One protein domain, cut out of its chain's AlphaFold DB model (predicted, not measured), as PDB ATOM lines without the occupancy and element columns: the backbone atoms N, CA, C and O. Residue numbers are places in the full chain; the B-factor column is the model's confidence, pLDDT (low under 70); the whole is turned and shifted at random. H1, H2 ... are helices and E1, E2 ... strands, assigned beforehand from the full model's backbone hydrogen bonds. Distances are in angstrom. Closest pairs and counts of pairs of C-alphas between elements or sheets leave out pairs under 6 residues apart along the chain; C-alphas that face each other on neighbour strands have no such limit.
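AT A GLANCE: This is residues 7 to 115 of the 115 residues of an uncharacterized protein of Anaerostipes hadrus (UniProt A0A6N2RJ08). A strongly twisted sheet of four strands, E5 to E8, forms a wall at one end, and the hairpin E3 and E4 reaches away from it, with the short parallel pair E1 and E2 between. H1 runs past this junction, packing with its residues 15 to 22 on the sheet and with residues 18 to 22 on the short pair, while the small H2 joins E4 to E5. The printed part has 109 residues in the order H1 E1 E2 E3 E4 H2 E5 E6 E7 E8, its class mixed, helices and strands. The large sheet, E5 - E6 - E7 - E8, is antiparallel. The whole is compact, with a radius of gyration of the C-alphas of 13.5 A and spans of 43 by 33 by 26 A.

IN THESE COORDINATES: H1 is residues 7 to 22, 22.3 A long, beginning at C-alpha 7 (42.231, 60.376, -46.600). E1 is residues 26 to 28 and E2 residues 41 to 43. E3, residues 56 to 61, measures 12.2 A and E4, residues 66 to 71, 14.4 A. H2 is residues 72 to 76. E5, residues 82 to 88, measures 18.9 A, E6, residues 94 to 100, 19.3 A, and E7, residues 103 to 107, 13.3 A. E8, residues 112 to 114, ends at C-alpha 114 (44.349, 48.315, -33.323).

HOW THE PARTS SIT: E5, E6, E7 and E8 form a meander, each strand the antiparallel neighbour of the one before, with edge strands E5 and E8. N 85 and O 97 of the hairpin E5 and E6 are 2.9 A apart, N 98 and O 105 of the hairpin E6 and E7 2.8 A, and N 106 and O 113 of the hairpin E7 and E8 3.0 A. H1 is on this sheet but only grazes it; its closest C-alphas to E7 are Val 19 and Ile 107, 6.4 A. H2 also only grazes it, with Asp 73 and Thr 83 the closest C-alphas of H2 and E5, 6.0 A. Residues 53 to 54 pair antiparallel with residues 85 to 86 of E5. E1 and E2 are parallel, N 27 to O 41 being 2.8 A. The closest C-alphas of E2 and E3 are Tyr 43 and Val 56, 5.3 A. E3 and E4 form an antiparallel hairpin, N 69 to O 58 being 2.8 A; both are apart from E6. In H1 and H2 every O i to N i+4 pair is within hydrogen-bond range.

THE WHOLE: The two C-alphas farthest apart, Glu 63 and Asp 102, are 43.4 A from each other. The printed part has no cut. The links E1 to E2 and E2 to E3 are long, 12 residues each. Mean pLDDT of the printed part is 89.1; residues 77 to 80 are under 70.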
ATOM      1  N   GLU A   7      41.353  61.548 -46.551       81.75
ATOM      2  CA  GLU A   7      42.231  60.376 -46.600       81.75
ATOM      3  C   GLU A   7      41.863  59.380 -45.499       81.75
ATOM      4  O   GLU A   7      41.636  58.214 -45.794       81.75
ATOM      5  N   THR A   8      41.605  59.845 -44.271       83.94
ATOM      6  CA  THR A   8      41.099  58.999 -43.179       83.94
ATOM      7  C   THR A   8      39.802  58.276 -43.561       83.94
ATOM      8  O   THR A   8      39.635  57.103 -43.238       83.94
ATOM      9  N   ILE A   9      38.874  58.943 -44.257       87.06
ATOM     10  CA  ILE A   9      37.626  58.306 -44.709       87.06
ATOM     11  C   ILE A   9      37.896  57.222 -45.758       87.06
ATOM     12  O   ILE A   9      37.326  56.139 -45.646       87.06
ATOM     13  N   LYS A  10      38.767  57.479 -46.741       84.31
ATOM     14  CA  LYS A  10      39.141  56.486 -47.763       84.31
ATOM     15  C   LYS A  10      39.841  55.275 -47.152       84.31
ATOM     16  O   LYS A  10      39.529  54.143 -47.512       84.31
ATOM     17  N   THR A  11      40.734  55.497 -46.185       84.50
ATOM     18  CA  THR A  11      41.390  54.417 -45.439       84.50
ATOM     19  C   THR A  11      40.356  53.540 -44.734       84.50
ATOM     20  O   THR A  11      40.395  52.318 -44.861       84.50
ATOM     21  N   LEU A  12      39.377  54.146 -44.053       88.00
ATOM     22  CA  LEU A  12      38.294  53.407 -43.392       88.00
ATOM     23  C   LEU A  12      37.374  52.678 -44.386       88.00
ATOM     24  O   LEU A  12      36.914  51.575 -44.096       88.00
ATOM     25  N   GLU A  13      37.093  53.268 -45.549       89.88
ATOM     26  CA  GLU A  13      36.329  52.616 -46.620       89.88
ATOM     27  C   GLU A  13      37.047  51.359 -47.128       89.88
ATOM     28  O   GLU A  13      36.433  50.296 -47.235       89.88
ATOM     29  N   MET A  14      38.358  51.450 -47.352       88.69
ATOM     30  CA  MET A  14      39.178  50.312 -47.753       88.69
ATOM     31  C   MET A  14      39.240  49.234 -46.666       88.69
ATOM     32  O   MET A  14      39.048  48.062 -46.984       88.69
ATOM     33  N   ILE A  15      39.450  49.596 -45.395       91.44
ATOM     34  CA  ILE A  15      39.422  48.628 -44.284       91.44
ATOM     35  C   ILE A  15      38.073  47.900 -44.262       91.44
ATOM     36  O   ILE A  15      38.027  46.674 -44.192       91.44
ATOM     37  N   ASN A  16      36.960  48.623 -44.410       91.88
ATOM     38  CA  ASN A  16      35.634  48.006 -44.462       91.88
ATOM     39  C   ASN A  16      35.461  47.068 -45.665       91.88
ATOM     40  O   ASN A  16      34.847  46.008 -45.521       91.88
ATOM     41  N   MET A  17      35.989  47.430 -46.836       90.69
ATOM     42  CA  MET A  17      36.008  46.556 -48.012       90.69
ATOM     43  C   MET A  17      36.793  45.267 -47.728       90.69
ATOM     44  O   MET A  17      36.305  44.182 -48.052       90.69
ATOM     45  N   LEU A  18      37.968  45.375 -47.098       92.12
ATOM     46  CA  LEU A  18      38.789  44.225 -46.714       92.12
ATOM     47  C   LEU A  18      38.043  43.322 -45.727       92.12
ATOM     48  O   LEU A  18      37.924  42.135 -46.001       92.12
ATOM     49  N   VAL A  19      37.421  43.868 -44.677       93.69
ATOM     50  CA  VAL A  19      36.584  43.087 -43.741       93.69
ATOM     51  C   VAL A  19      35.470  42.334 -44.473       93.69
ATOM     52  O   VAL A  19      35.209  41.166 -44.187       93.69
ATOM     53  N   GLN A  20      34.779  42.967 -45.432       92.94
ATOM     54  CA  GLN A  20      33.716  42.270 -46.169       92.94
ATOM     55  C   GLN A  20      34.256  41.128 -47.032       92.94
ATOM     56  O   GLN A  20      33.616  40.080 -47.095       92.94
ATOM     57  N   LYS A  21      35.408  41.311 -47.686       92.12
ATOM     58  CA  LYS A  21      36.027  40.257 -48.500       92.12
ATOM     59  C   LYS A  21      36.660  39.155 -47.643       92.12
ATOM     60  O   LYS A  21      36.563  37.990 -48.015       92.12
ATOM     61  N   ALA A  22      37.220  39.487 -46.479       92.81
ATOM     62  CA  ALA A  22      37.820  38.532 -45.545       92.81
ATOM     63  C   ALA A  22      36.818  37.461 -45.084       92.81
ATOM     64  O   ALA A  22      37.190  36.305 -44.926       92.81
ATOM     65  N   LYS A  23      35.521  37.793 -45.007       93.00
ATOM     66  CA  LYS A  23      34.441  36.820 -44.740       93.00
ATOM     67  C   LYS A  23      34.339  35.692 -45.762       93.00
ATOM     68  O   LYS A  23      33.851  34.616 -45.426       93.00
ATOM     69  N   ASN A  24      34.737  35.944 -47.007       93.88
ATOM     70  CA  ASN A  24      34.800  34.908 -48.033       93.88
ATOM     71  C   ASN A  24      36.120  34.137 -47.954       93.88
ATOM     72  O   ASN A  24      36.180  32.989 -48.378       93.88
ATOM     73  N   GLY A  25      37.149  34.744 -47.372       92.44
ATOM     74  CA  GLY A  25      38.463  34.166 -47.162       92.44
ATOM     75  C   GLY A  25      39.546  34.855 -47.982       92.44
ATOM     76  O   GLY A  25      39.294  35.654 -48.893       92.44
ATOM     77  N   VAL A  26      40.775  34.498 -47.643       94.25
ATOM     78  CA  VAL A  26      41.998  35.002 -48.253       94.25
ATOM     79  C   VAL A  26      42.713  33.821 -48.922       94.25
ATOM     80  O   VAL A  26      42.763  32.723 -48.365       94.25
ATOM     81  N   LYS A  27      43.189  34.008 -50.156       95.31
ATOM     82  CA  LYS A  27      43.718  32.942 -51.023       95.31
ATOM     83  C   LYS A  27      44.993  33.381 -51.748       95.31
ATOM     84  O   LYS A  27      45.128  34.569 -52.040       95.31
ATOM     85  N   PRO A  28      45.907  32.456 -52.085       96.06
ATOM     86  CA  PRO A  28      47.002  32.769 -52.998       96.06
ATOM     87  C   PRO A  28      46.441  33.120 -54.380       96.06
ATOM     88  O   PRO A  28      45.412  32.578 -54.800       96.06
ATOM     89  N   PHE A  29      47.111  34.017 -55.096       97.00
ATOM     90  CA  PHE A  29      46.680  34.482 -56.408       97.00
ATOM     91  C   PHE A  29      46.578  33.339 -57.418       97.00
ATOM     92  O   PHE A  29      45.664  33.370 -58.235       97.00
ATOM     93  N   SER A  30      47.400  32.286 -57.320       95.44
ATOM     94  CA  SER A  30      47.260  31.061 -58.135       95.44
ATOM     95  C   SER A  30      45.865  30.417 -58.122       95.44
ATOM     96  O   SER A  30      45.536  29.686 -59.056       95.44
ATOM     97  N   GLU A  31      45.026  30.684 -57.118       95.88
ATOM     98  CA  GLU A  31      43.640  30.198 -57.053       95.88
ATOM     99  C   GLU A  31      42.609  31.152 -57.686       95.88
ATOM    100  O   GLU A  31      41.411  30.838 -57.711       95.88
ATOM    101  N   ALA A  32      43.031  32.316 -58.182       96.06
ATOM    102  CA  ALA A  32      42.141  33.281 -58.812       96.06
ATOM    103  C   ALA A  32      41.587  32.741 -60.138       96.06
ATOM    104  O   ALA A  32      42.316  32.230 -60.989       96.06
ATOM    105  N   THR A  33      40.281  32.891 -60.323       94.50
ATOM    106  CA  THR A  33      39.522  32.541 -61.524       94.50
ATOM    107  C   THR A  33      38.602  33.699 -61.900       94.50
ATOM    108  O   THR A  33      38.240  34.520 -61.054       94.50
ATOM    109  N   LEU A  34      38.135  33.724 -63.151       92.44
ATOM    110  CA  LEU A  34      37.118  34.680 -63.610       92.44
ATOM    111  C   LEU A  34      35.851  34.690 -62.738       92.44
ATOM    112  O   LEU A  34      35.170  35.705 -62.641       92.44
ATOM    113  N   GLU A  35      35.519  33.563 -62.105       92.88
ATOM    114  CA  GLU A  35      34.316  33.426 -61.278       92.88
ATOM    115  C   GLU A  35      34.518  33.918 -59.838       92.88
ATOM    116  O   GLU A  35      33.543  34.230 -59.150       92.88
ATOM    117  N   ASN A  36      35.763  33.956 -59.352       93.81
ATOM    118  CA  ASN A  36      36.058  34.208 -57.944       93.81
ATOM    119  C   ASN A  36      36.889  35.478 -57.686       93.81
ATOM    120  O   ASN A  36      36.958  35.894 -56.527       93.81
ATOM    121  N   MET A  37      37.454  36.103 -58.728       90.81
ATOM    122  CA  MET A  37      38.383  37.236 -58.618       90.81
ATOM    123  C   MET A  37      37.825  38.414 -57.804       90.81
ATOM    124  O   MET A  37      38.553  39.059 -57.053       90.81
ATOM    125  N   ASP A  38      36.509  38.639 -57.864       89.94
ATOM    126  CA  ASP A  38      35.846  39.719 -57.127       89.94
ATOM    127  C   ASP A  38      35.390  39.317 -55.713       89.94
ATOM    128  O   ASP A  38      35.070  40.180 -54.891       89.94
ATOM    129  N   ASN A  39      35.388  38.023 -55.387       90.88
ATOM    130  CA  ASN A  39      34.777  37.501 -54.162       90.88
ATOM    131  C   ASN A  39      35.774  37.350 -53.011       90.88
ATOM    132  O   ASN A  39      35.410  37.596 -51.863       90.88
ATOM    133  N   TYR A  40      37.013  36.971 -53.305       94.56
ATOM    134  CA  TYR A  40      38.039  36.717 -52.294       94.56
ATOM    135  C   TYR A  40      39.029  37.880 -52.196       94.56
ATOM    136  O   TYR A  40      39.003  38.836 -52.983       94.56
ATOM    137  N   ILE A  41      39.891  37.792 -51.189       95.19
ATOM    138  CA  ILE A  41      41.143  38.542 -51.132       95.19
ATOM    139  C   ILE A  41      42.223  37.632 -51.692       95.19
ATOM    140  O   ILE A  41      42.362  36.496 -51.240       95.19
ATOM    141  N   PHE A  42      42.978  38.134 -52.660       96.56
ATOM    142  CA  PHE A  42      44.119  37.422 -53.216       96.56
ATOM    143  C   PHE A  42      45.412  38.081 -52.754       96.56
ATOM    144  O   PHE A  42      45.492  39.308 -52.742       96.56
ATOM    145  N   TYR A  43      46.410  37.287 -52.381       96.62
ATOM    146  CA  TYR A  43      47.775  37.762 -52.154       96.62
ATOM    147  C   TYR A  43      48.716  37.187 -53.204       96.62
ATOM    148  O   TYR A  43      48.499  36.080 -53.686       96.62
ATOM    149  N   ASP A  44      49.752  37.940 -53.561       96.38
ATOM    150  CA  ASP A  44      50.781  37.456 -54.480       96.38
ATOM    151  C   ASP A  44      51.784  36.587 -53.711       96.38
ATOM    152  O   ASP A  44      52.708  37.087 -53.065       96.38
ATOM    153  N   GLU A  45      51.600  35.269 -53.778       94.94
ATOM    154  CA  GLU A  45      52.452  34.285 -53.106       94.94
ATOM    155  C   GLU A  45      53.893  34.245 -53.642       94.94
ATOM    156  O   GLU A  45      54.762  33.631 -53.026       94.94
ATOM    157  N   LYS A  46      54.170  34.883 -54.789       94.00
ATOM    158  CA  LYS A  46      55.516  34.952 -55.381       94.00
ATOM    159  C   LYS A  46      56.279  36.203 -54.950       94.00
ATOM    160  O   LYS A  46      57.482  36.281 -55.199       94.00
ATOM    161  N   ALA A  47      55.602  37.163 -54.321       93.75
ATOM    162  CA  ALA A  47      56.158  38.449 -53.912       93.75
ATOM    163  C   ALA A  47      56.273  38.577 -52.383       93.75
ATOM    164  O   ALA A  47      56.010  39.642 -51.825       93.75
ATOM    165  N   GLU A  48      56.655  37.493 -51.700       93.00
ATOM    166  CA  GLU A  48      56.872  37.500 -50.251       93.00
ATOM    167  C   GLU A  48      57.878  38.585 -49.833       93.00
ATOM    168  O   GLU A  48      58.951  38.744 -50.424       93.00
ATOM    169  N   THR A  49      57.530  39.326 -48.784       88.38
ATOM    170  CA  THR A  49      58.388  40.323 -48.136       88.38
ATOM    171  C   THR A  49      58.635  39.929 -46.681       88.38
ATOM    172  O   THR A  49      57.950  39.055 -46.154       88.38
ATOM    173  N   GLU A  50      59.554  40.604 -45.978       84.88
ATOM    174  CA  GLU A  50      59.739  40.365 -44.530       84.88
ATOM    175  C   GLU A  50      58.436  40.566 -43.730       84.88
ATOM    176  O   GLU A  50      58.180  39.889 -42.731       84.88
ATOM    177  N   ASN A  51      57.567  41.445 -44.237       82.38
ATOM    178  CA  ASN A  51      56.293  41.810 -43.637       82.38
ATOM    179  C   ASN A  51      55.121  41.008 -44.223       82.38
ATOM    180  O   ASN A  51      53.976  41.368 -44.015       82.38
ATOM    181  N   GLY A  52      55.365  39.881 -44.899       92.19
ATOM    182  CA  GLY A  52      54.320  39.009 -45.453       92.19
ATOM    183  C   GLY A  52      54.039  39.264 -46.932       92.19
ATOM    184  O   GLY A  52      54.886  39.800 -47.655       92.19
ATOM    185  N   PHE A  53      52.852  38.872 -47.394       95.81
ATOM    186  CA  PHE A  53      52.507  38.866 -48.818       95.81
ATOM    187  C   PHE A  53      51.665  40.085 -49.206       95.81
ATOM    188  O   PHE A  53      50.715  40.419 -48.495       95.81
ATOM    189  N   PRO A  54      51.957  40.765 -50.323       94.94
ATOM    190  CA  PRO A  54      51.160  41.899 -50.760       94.94
ATOM    191  C   PRO A  54      49.790  41.444 -51.273       94.94
ATOM    192  O   PRO A  54      49.663  40.423 -51.951       94.94
ATOM    193  N   ILE A  55      48.758  42.235 -50.978       95.25
ATOM    194  CA  ILE A  55      47.397  41.987 -51.467       95.25
ATOM    195  C   ILE A  55      47.295  42.415 -52.931       95.25
ATOM    196  O   ILE A  55      47.658  43.538 -53.279       95.25
ATOM    197  N   VAL A  56      46.761  41.547 -53.785       95.25
ATOM    198  CA  VAL A  56      46.453  41.839 -55.187       95.25
ATOM    199  C   VAL A  56      45.247  42.774 -55.257       95.25
ATOM    200  O   VAL A  56      44.199  42.506 -54.667       95.25
ATOM    201  N   HIS A  57      45.387  43.868 -56.003       92.44
ATOM    202  CA  HIS A  57      44.302  44.811 -56.276       92.44
ATOM    203  C   HIS A  57      43.842  44.719 -57.733       92.44
ATOM    204  O   HIS A  57      42.653  44.557 -57.998       92.44
ATOM    205  N   GLY A  58      44.785  44.794 -58.673       91.81
ATOM    206  CA  GLY A  58      44.533  44.618 -60.098       91.81
ATOM    207  C   GLY A  58      45.022  43.255 -60.566       91.81
ATOM    208  O   GLY A  58      46.170  42.891 -60.310       91.81
ATOM    209  N   MET A  59      44.180  42.525 -61.295       94.25
ATOM    210  CA  MET A  59      44.536  41.228 -61.870       94.25
ATOM    211  C   MET A  59      43.964  41.038 -63.274       94.25
ATOM    212  O   MET A  59      42.927  41.610 -63.614       94.25
ATOM    213  N   MET A  60      44.646  40.214 -64.068       93.06
ATOM    214  CA  MET A  60      44.163  39.696 -65.345       93.06
ATOM    215  C   MET A  60      44.137  38.171 -65.267       93.06
ATOM    216  O   MET A  60      45.168  37.547 -65.024       93.06
ATOM    217  N   VAL A  61      42.947  37.596 -65.434       91.44
ATOM    218  CA  VAL A  61      42.704  36.155 -65.338       91.44
ATOM    219  C   VAL A  61      41.883  35.719 -66.547       91.44
ATOM    220  O   VAL A  61      40.700  36.029 -66.630       91.44
ATOM    221  N   ASP A  62      42.503  35.011 -67.482       89.81
ATOM    222  CA  ASP A  62      41.869  34.355 -68.625       89.81
ATOM    223  C   ASP A  62      42.679  33.110 -69.053       89.81
ATOM    224  O   ASP A  62      43.500  32.603 -68.289       89.81
ATOM    225  N   GLU A  63      42.390  32.546 -70.230       86.88
ATOM    226  CA  GLU A  63      43.082  31.345 -70.724       86.88
ATOM    227  C   GLU A  63      44.566  31.589 -71.053       86.88
ATOM    228  O   GLU A  63      45.363  30.652 -70.995       86.88
ATOM    229  N   ASP A  64      44.936  32.830 -71.380       87.75
ATOM    230  CA  ASP A  64      46.274  33.227 -71.821       87.75
ATOM    231  C   ASP A  64      47.056  33.985 -70.729       87.75
ATOM    232  O   ASP A  64      48.289  33.936 -70.710       87.75
ATOM    233  N   HIS A  65      46.360  34.664 -69.813       87.00
ATOM    234  CA  HIS A  65      46.933  35.555 -68.807       87.00
ATOM    235  C   HIS A  65      46.467  35.188 -67.398       87.00
ATOM    236  O   HIS A  65      45.276  35.069 -67.118       87.00
ATOM    237  N   HIS A  66      47.425  35.070 -66.482       92.44
ATOM    238  CA  HIS A  66      47.175  34.893 -65.052       92.44
ATOM    239  C   HIS A  66      48.182  35.742 -64.280       92.44
ATOM    240  O   HIS A  66      49.130  35.243 -63.674       92.44
ATOM    241  N   ASP A  67      48.013  37.057 -64.417       94.75
ATOM    242  CA  ASP A  67      49.011  38.052 -64.038       94.75
ATOM    243  C   ASP A  67      48.471  39.024 -62.985       94.75
ATOM    244  O   ASP A  67      47.350  39.542 -63.075       94.75
ATOM    245  N   VAL A  68      49.324  39.321 -62.006       95.06
ATOM    246  CA  VAL A  68      49.133  40.428 -61.066       95.06
ATOM    247  C   VAL A  68      49.479  41.726 -61.791       95.06
ATOM    248  O   VAL A  68      50.606  41.909 -62.250       95.06
ATOM    249  N   LEU A  69      48.513  42.639 -61.896       93.75
ATOM    250  CA  LEU A  69      48.707  43.949 -62.528       93.75
ATOM    251  C   LEU A  69      49.131  45.010 -61.516       93.75
ATOM    252  O   LEU A  69      49.921  45.895 -61.844       93.75
ATOM    253  N   SER A  70      48.578  44.941 -60.306       93.38
ATOM    254  CA  SER A  70      48.937  45.841 -59.217       93.38
ATOM    255  C   SER A  70      48.602  45.259 -57.852       93.38
ATOM    256  O   SER A  70      47.672  44.461 -57.695       93.38
ATOM    257  N   THR A  71      49.342  45.710 -56.846       92.88
ATOM    258  CA  THR A  71      49.054  45.422 -55.440       92.88
ATOM    259  C   THR A  71      48.286  46.571 -54.795       92.88
ATOM    260  O   THR A  71      48.238  47.691 -55.311       92.88
ATOM    261  N   LEU A  72      47.663  46.292 -53.655       89.75
ATOM    262  CA  LEU A  72      46.903  47.274 -52.897       89.75
ATOM    263  C   LEU A  72      47.801  48.424 -52.416       89.75
ATOM    264  O   LEU A  72      47.400  49.574 -52.544       89.75
ATOM    265  N   ASP A  73      49.037  48.130 -52.002       87.75
ATOM    266  CA  ASP A  73      50.065  49.136 -51.707       87.75
ATOM    267  C   ASP A  73      50.258  50.127 -52.857       87.75
ATOM    268  O   ASP A  73      50.192  51.332 -52.655       87.75
ATOM    269  N   GLN A  74      50.437  49.630 -54.084       86.62
ATOM    270  CA  GLN A  74      50.648  50.483 -55.258       86.62
ATOM    271  C   GLN A  74      49.426  51.351 -55.586       86.62
ATOM    272  O   GLN A  74      49.561  52.381 -56.245       86.62
ATOM    273  N   TYR A  75      48.231  50.918 -55.181       82.75
ATOM    274  CA  TYR A  75      46.988  51.641 -55.432       82.75
ATOM    275  C   TYR A  75      46.769  52.793 -54.446       82.75
ATOM    276  O   TYR A  75      46.302  53.861 -54.841       82.75
ATOM    277  N   ILE A  76      47.090  52.579 -53.172       76.88
ATOM    278  CA  ILE A  76      46.745  53.508 -52.085       76.88
ATOM    279  C   ILE A  76      47.922  54.347 -51.612       76.88
ATOM    280  O   ILE A  76      47.730  55.466 -51.136       76.88
ATOM    281  N   ASN A  77      49.134  53.816 -51.735       69.25
ATOM    282  CA  ASN A  77      50.292  54.392 -51.101       69.25
ATOM    283  C   ASN A  77      51.151  55.138 -52.123       69.25
ATOM    284  O   ASN A  77      52.063  54.586 -52.733       69.25
ATOM    285  N   SER A  78      50.837  56.418 -52.329       60.31
ATOM    286  CA  SER A  78      51.623  57.280 -53.216       60.31
ATOM    287  C   SER A  78      52.952  57.745 -52.610       60.31
ATOM    288  O   SER A  78      53.769  58.288 -53.354       60.31
ATOM    289  N   GLU A  79      53.159  57.581 -51.295       64.50
ATOM    290  CA  GLU A  79      54.306  58.136 -50.549       64.50
ATOM    291  C   GLU A  79      55.001  57.130 -49.599       64.50
ATOM    292  O   GLU A  79      55.756  57.533 -48.723       64.50
ATOM    293  N   ASP A  80      54.794  55.824 -49.781       65.38
ATOM    294  CA  ASP A  80      55.343  54.749 -48.933       65.38
ATOM    295  C   ASP A  80      54.988  54.838 -47.419       65.38
ATOM    296  O   ASP A  80      55.625  54.192 -46.594       65.38
ATOM    297  N   GLU A  81      53.911  55.541 -47.044       71.88
ATOM    298  CA  GLU A  81      53.502  55.803 -45.645       71.88
ATOM    299  C   GLU A  81      52.896  54.595 -44.897       71.88
ATOM    300  O   GLU A  81      52.808  54.598 -43.670       71.88
ATOM    301  N   TYR A  82      52.407  53.574 -45.605       79.38
ATOM    302  CA  TYR A  82      51.807  52.393 -44.982       79.38
ATOM    303  C   TYR A  82      51.849  51.146 -45.866       79.38
ATOM    304  O   TYR A  82      51.788  51.217 -47.091       79.38
ATOM    305  N   THR A  83      51.903  49.965 -45.255       88.31
ATOM    306  CA  THR A  83      51.894  48.697 -46.004       88.31
ATOM    307  C   THR A  83      50.721  47.829 -45.592       88.31
ATOM    308  O   THR A  83      50.318  47.835 -44.429       88.31
ATOM    309  N   ILE A  84      50.152  47.092 -46.549       90.69
ATOM    310  CA  ILE A  84      49.063  46.152 -46.276       90.69
ATOM    311  C   ILE A  84      49.456  44.762 -46.745       90.69
ATOM    312  O   ILE A  84      49.774  44.534 -47.918       90.69
ATOM    313  N   ARG A  85      49.459  43.812 -45.817       93.75
ATOM    314  CA  ARG A  85      50.016  42.479 -46.031       93.75
ATOM    315  C   ARG A  85      49.064  41.404 -45.549       93.75
ATOM    316  O   ARG A  85      48.363  41.590 -44.566       93.75
ATOM    317  N   VAL A  86      49.086  40.261 -46.221       94.88
ATOM    318  CA  VAL A  86      48.591  39.004 -45.663       94.88
ATOM    319  C   VAL A  86      49.712  38.379 -44.840       94.88
ATOM    320  O   VAL A  86      50.841  38.231 -45.322       94.88
ATOM    321  N   ARG A  87      49.389  38.036 -43.597       92.31
ATOM    322  CA  ARG A  87      50.277  37.421 -42.613       92.31
ATOM    323  C   ARG A  87      49.726  36.069 -42.189       92.31
ATOM    324  O   ARG A  87      48.532  35.806 -42.316       92.31
ATOM    325  N   PHE A  88      50.631  35.256 -41.670       88.50
ATOM    326  CA  PHE A  88      50.346  33.986 -41.026       88.50
ATOM    327  C   PHE A  88      50.960  34.050 -39.631       88.50
ATOM    328  O   PHE A  88      52.110  34.485 -39.500       88.50
ATOM    329  N   ASP A  89      50.203  33.681 -38.604       83.75
ATOM    330  CA  ASP A  89      50.749  33.524 -37.257       83.75
ATOM    331  C   ASP A  89      51.405  32.140 -37.064       83.75
ATOM    332  O   ASP A  89      51.598  31.380 -38.014       83.75
ATOM    333  N   GLU A  90      51.794  31.816 -35.826       81.19
ATOM    334  CA  GLU A  90      52.418  30.525 -35.495       81.19
ATOM    335  C   GLU A  90      51.478  29.316 -35.681       81.19
ATOM    336  O   GLU A  90      51.965  28.190 -35.799       81.19
ATOM    337  N   ASP A  91      50.162  29.543 -35.727       83.56
ATOM    338  CA  ASP A  91      49.110  28.535 -35.894       83.56
ATOM    339  C   ASP A  91      48.556  28.505 -37.339       83.56
ATOM    340  O   ASP A  91      47.494  27.927 -37.593       83.56
ATOM    341  N   ASP A  92      49.274  29.109 -38.298       76.06
ATOM    342  CA  ASP A  92      48.872  29.287 -39.701       76.06
ATOM    343  C   ASP A  92      47.553  30.075 -39.873       76.06
ATOM    344  O   ASP A  92      46.901  30.006 -40.925       76.06
ATOM    345  N   TYR A  93      47.136  30.848 -38.862       79.69
ATOM    346  CA  TYR A  93      45.983  31.731 -38.980       79.69
ATOM    347  C   TYR A  93      46.325  32.902 -39.895       79.69
ATOM    348  O   TYR A  93      47.317  33.607 -39.702       79.69
ATOM    349  N   MET A  94      45.486  33.098 -40.909       81.94
ATOM    350  CA  MET A  94      45.706  34.102 -41.934       81.94
ATOM    351  C   MET A  94      44.947  35.381 -41.596       81.94
ATOM    352  O   MET A  94      43.722  35.363 -41.485       81.94
ATOM    353  N   TYR A  95      45.663  36.493 -41.499       84.50
ATOM    354  CA  TYR A  95      45.086  37.802 -41.209       84.50
ATOM    355  C   TYR A  95      45.707  38.876 -42.097       84.50
ATOM    356  O   TYR A  95      46.741  38.666 -42.739       84.50
ATOM    357  N   ILE A  96      45.046  40.028 -42.176       89.06
ATOM    358  CA  ILE A  96      45.559  41.176 -42.916       89.06
ATOM    359  C   ILE A  96      46.109  42.182 -41.924       89.06
ATOM    360  O   ILE A  96      45.405  42.628 -41.023       89.06
ATOM    361  N   GLU A  97      47.358  42.558 -42.128       90.81
ATOM    362  CA  GLU A  97      48.056  43.543 -41.327       90.81
ATOM    363  C   GLU A  97      48.197  44.827 -42.135       90.81
ATOM    364  O   GLU A  97      48.780  44.840 -43.220       90.81
ATOM    365  N   PHE A  98      47.633  45.908 -41.611       88.75
ATOM    366  CA  PHE A  98      47.821  47.256 -42.114       88.75
ATOM    367  C   PHE A  98      48.789  47.961 -41.165       88.75
ATOM    368  O   PHE A  98      48.417  48.365 -40.062       88.75
ATOM    369  N   GLN A  99      50.029  48.119 -41.614       85.94
ATOM    370  CA  GLN A  99      51.086  48.804 -40.880       85.94
ATOM    371  C   GLN A  99      51.078  50.299 -41.205       85.94
ATOM    372  O   GLN A  99      51.206  50.681 -42.369       85.94
ATOM    373  N   LEU A 100      50.952  51.121 -40.170       82.06
ATOM    374  CA  LEU A 100      51.130  52.572 -40.182       82.06
ATOM    375  C   LEU A 100      52.467  52.914 -39.502       82.06
ATOM    376  O   LEU A 100      53.010  52.103 -38.753       82.06
ATOM    377  N   ASP A 101      52.958  54.141 -39.687       80.12
ATOM    378  CA  ASP A 101      54.172  54.633 -39.011       80.12
ATOM    379  C   ASP A 101      54.136  54.489 -37.475       80.12
ATOM    380  O   ASP A 101      55.177  54.327 -36.833       80.12
ATOM    381  N   ASP A 102      52.949  54.586 -36.867       81.75
ATOM    382  CA  ASP A 102      52.752  54.650 -35.416       81.75
ATOM    383  C   ASP A 102      51.905  53.510 -34.829       81.75
ATOM    384  O   ASP A 102      51.608  53.530 -33.631       81.75
ATOM    385  N   GLY A 103      51.546  52.499 -35.625       86.94
ATOM    386  CA  GLY A 103      50.743  51.380 -35.139       86.94
ATOM    387  C   GLY A 103      50.340  50.372 -36.208       86.94
ATOM    388  O   GLY A 103      50.639  50.523 -37.391       86.94
ATOM    389  N   ILE A 104      49.643  49.327 -35.769       90.56
ATOM    390  CA  ILE A 104      49.180  48.235 -36.625       90.56
ATOM    391  C   ILE A 104      47.664  48.101 -36.487       90.56
ATOM    392  O   ILE A 104      47.109  48.193 -35.389       90.56
ATOM    393  N   ILE A 105      46.987  47.886 -37.612       91.44
ATOM    394  CA  ILE A 105      45.590  47.462 -37.646       91.44
ATOM    395  C   ILE A 105      45.546  46.040 -38.192       91.44
ATOM    396  O   ILE A 105      45.954  45.793 -39.328       91.44
ATOM    397  N   GLU A 106      45.012  45.123 -37.398       93.44
ATOM    398  CA  GLU A 106      44.741  43.753 -37.823       93.44
ATOM    399  C   GLU A 106      43.291  43.647 -38.297       93.44
ATOM    400  O   GLU A 106      42.377  44.223 -37.695       93.44
ATOM    401  N   ILE A 107      43.090  42.953 -39.417       93.62
ATOM    402  CA  ILE A 107      41.801  42.802 -40.091       93.62
ATOM    403  C   ILE A 107      41.540  41.312 -40.329       93.62
ATOM    404  O   ILE A 107      42.365  40.616 -40.931       93.62
ATOM    405  N   ASP A 108      40.361  40.858 -39.911       91.12
ATOM    406  CA  ASP A 108      39.867  39.490 -40.069       91.12
ATOM    407  C   ASP A 108      38.400  39.467 -40.556       91.12
ATOM    408  O   ASP A 108      37.812  40.491 -40.930       91.12
ATOM    409  N   GLU A 109      37.775  38.286 -40.577       90.44
ATOM    410  CA  GLU A 109      36.365  38.140 -40.949       90.44
ATOM    411  C   GLU A 109      35.371  38.770 -39.950       90.44
ATOM    412  O   GLU A 109      34.207  39.022 -40.300       90.44
ATOM    413  N   ASN A 110      35.809  39.028 -38.716       91.25
ATOM    414  CA  ASN A 110      34.998  39.546 -37.614       91.25
ATOM    415  C   ASN A 110      35.058  41.076 -37.518       91.25
ATOM    416  O   ASN A 110      34.137  41.694 -36.971       91.25
ATOM    417  N   GLY A 111      36.093  41.698 -38.077       92.56
ATOM    418  CA  GLY A 111      36.255  43.141 -38.113       92.56
ATOM    419  C   GLY A 111      37.716  43.557 -38.178       92.56
ATOM    420  O   GLY A 111      38.521  42.984 -38.902       92.56
ATOM    421  N   TRP A 112      38.028  44.627 -37.456       93.88
ATOM    422  CA  TRP A 112      39.383  45.136 -37.336       93.88
ATOM    423  C   TRP A 112      39.616  45.675 -35.929       93.88
ATOM    424  O   TRP A 112      38.680  46.147 -35.272       93.88
ATOM    425  N   TYR A 113      40.861  45.625 -35.476       91.06
ATOM    426  CA  TYR A 113      41.289  46.222 -34.216       91.06
ATOM    427  C   TYR A 113      42.697  46.799 -34.337       91.06
ATOM    428  O   TYR A 113      43.463  46.438 -35.223       91.06
ATOM    429  N   VAL A 114      43.009  47.734 -33.444       90.75
ATOM    430  CA  VAL A 114      44.349  48.315 -33.323       90.75
ATOM    431  C   VAL A 114      45.155  47.428 -32.376       90.75
ATOM    432  O   VAL A 114      44.681  47.175 -31.263       90.75
ATOM    433  N   ALA A 115      46.314  46.955 -32.835       82.50
ATOM    434  CA  ALA A 115      47.220  46.062 -32.111       82.50
ATOM    435  C   ALA A 115      48.355  46.828 -31.410       82.50
ATOM    436  O   ALA A 115      48.822  47.853 -31.965       82.50
TER     437      ALA A 115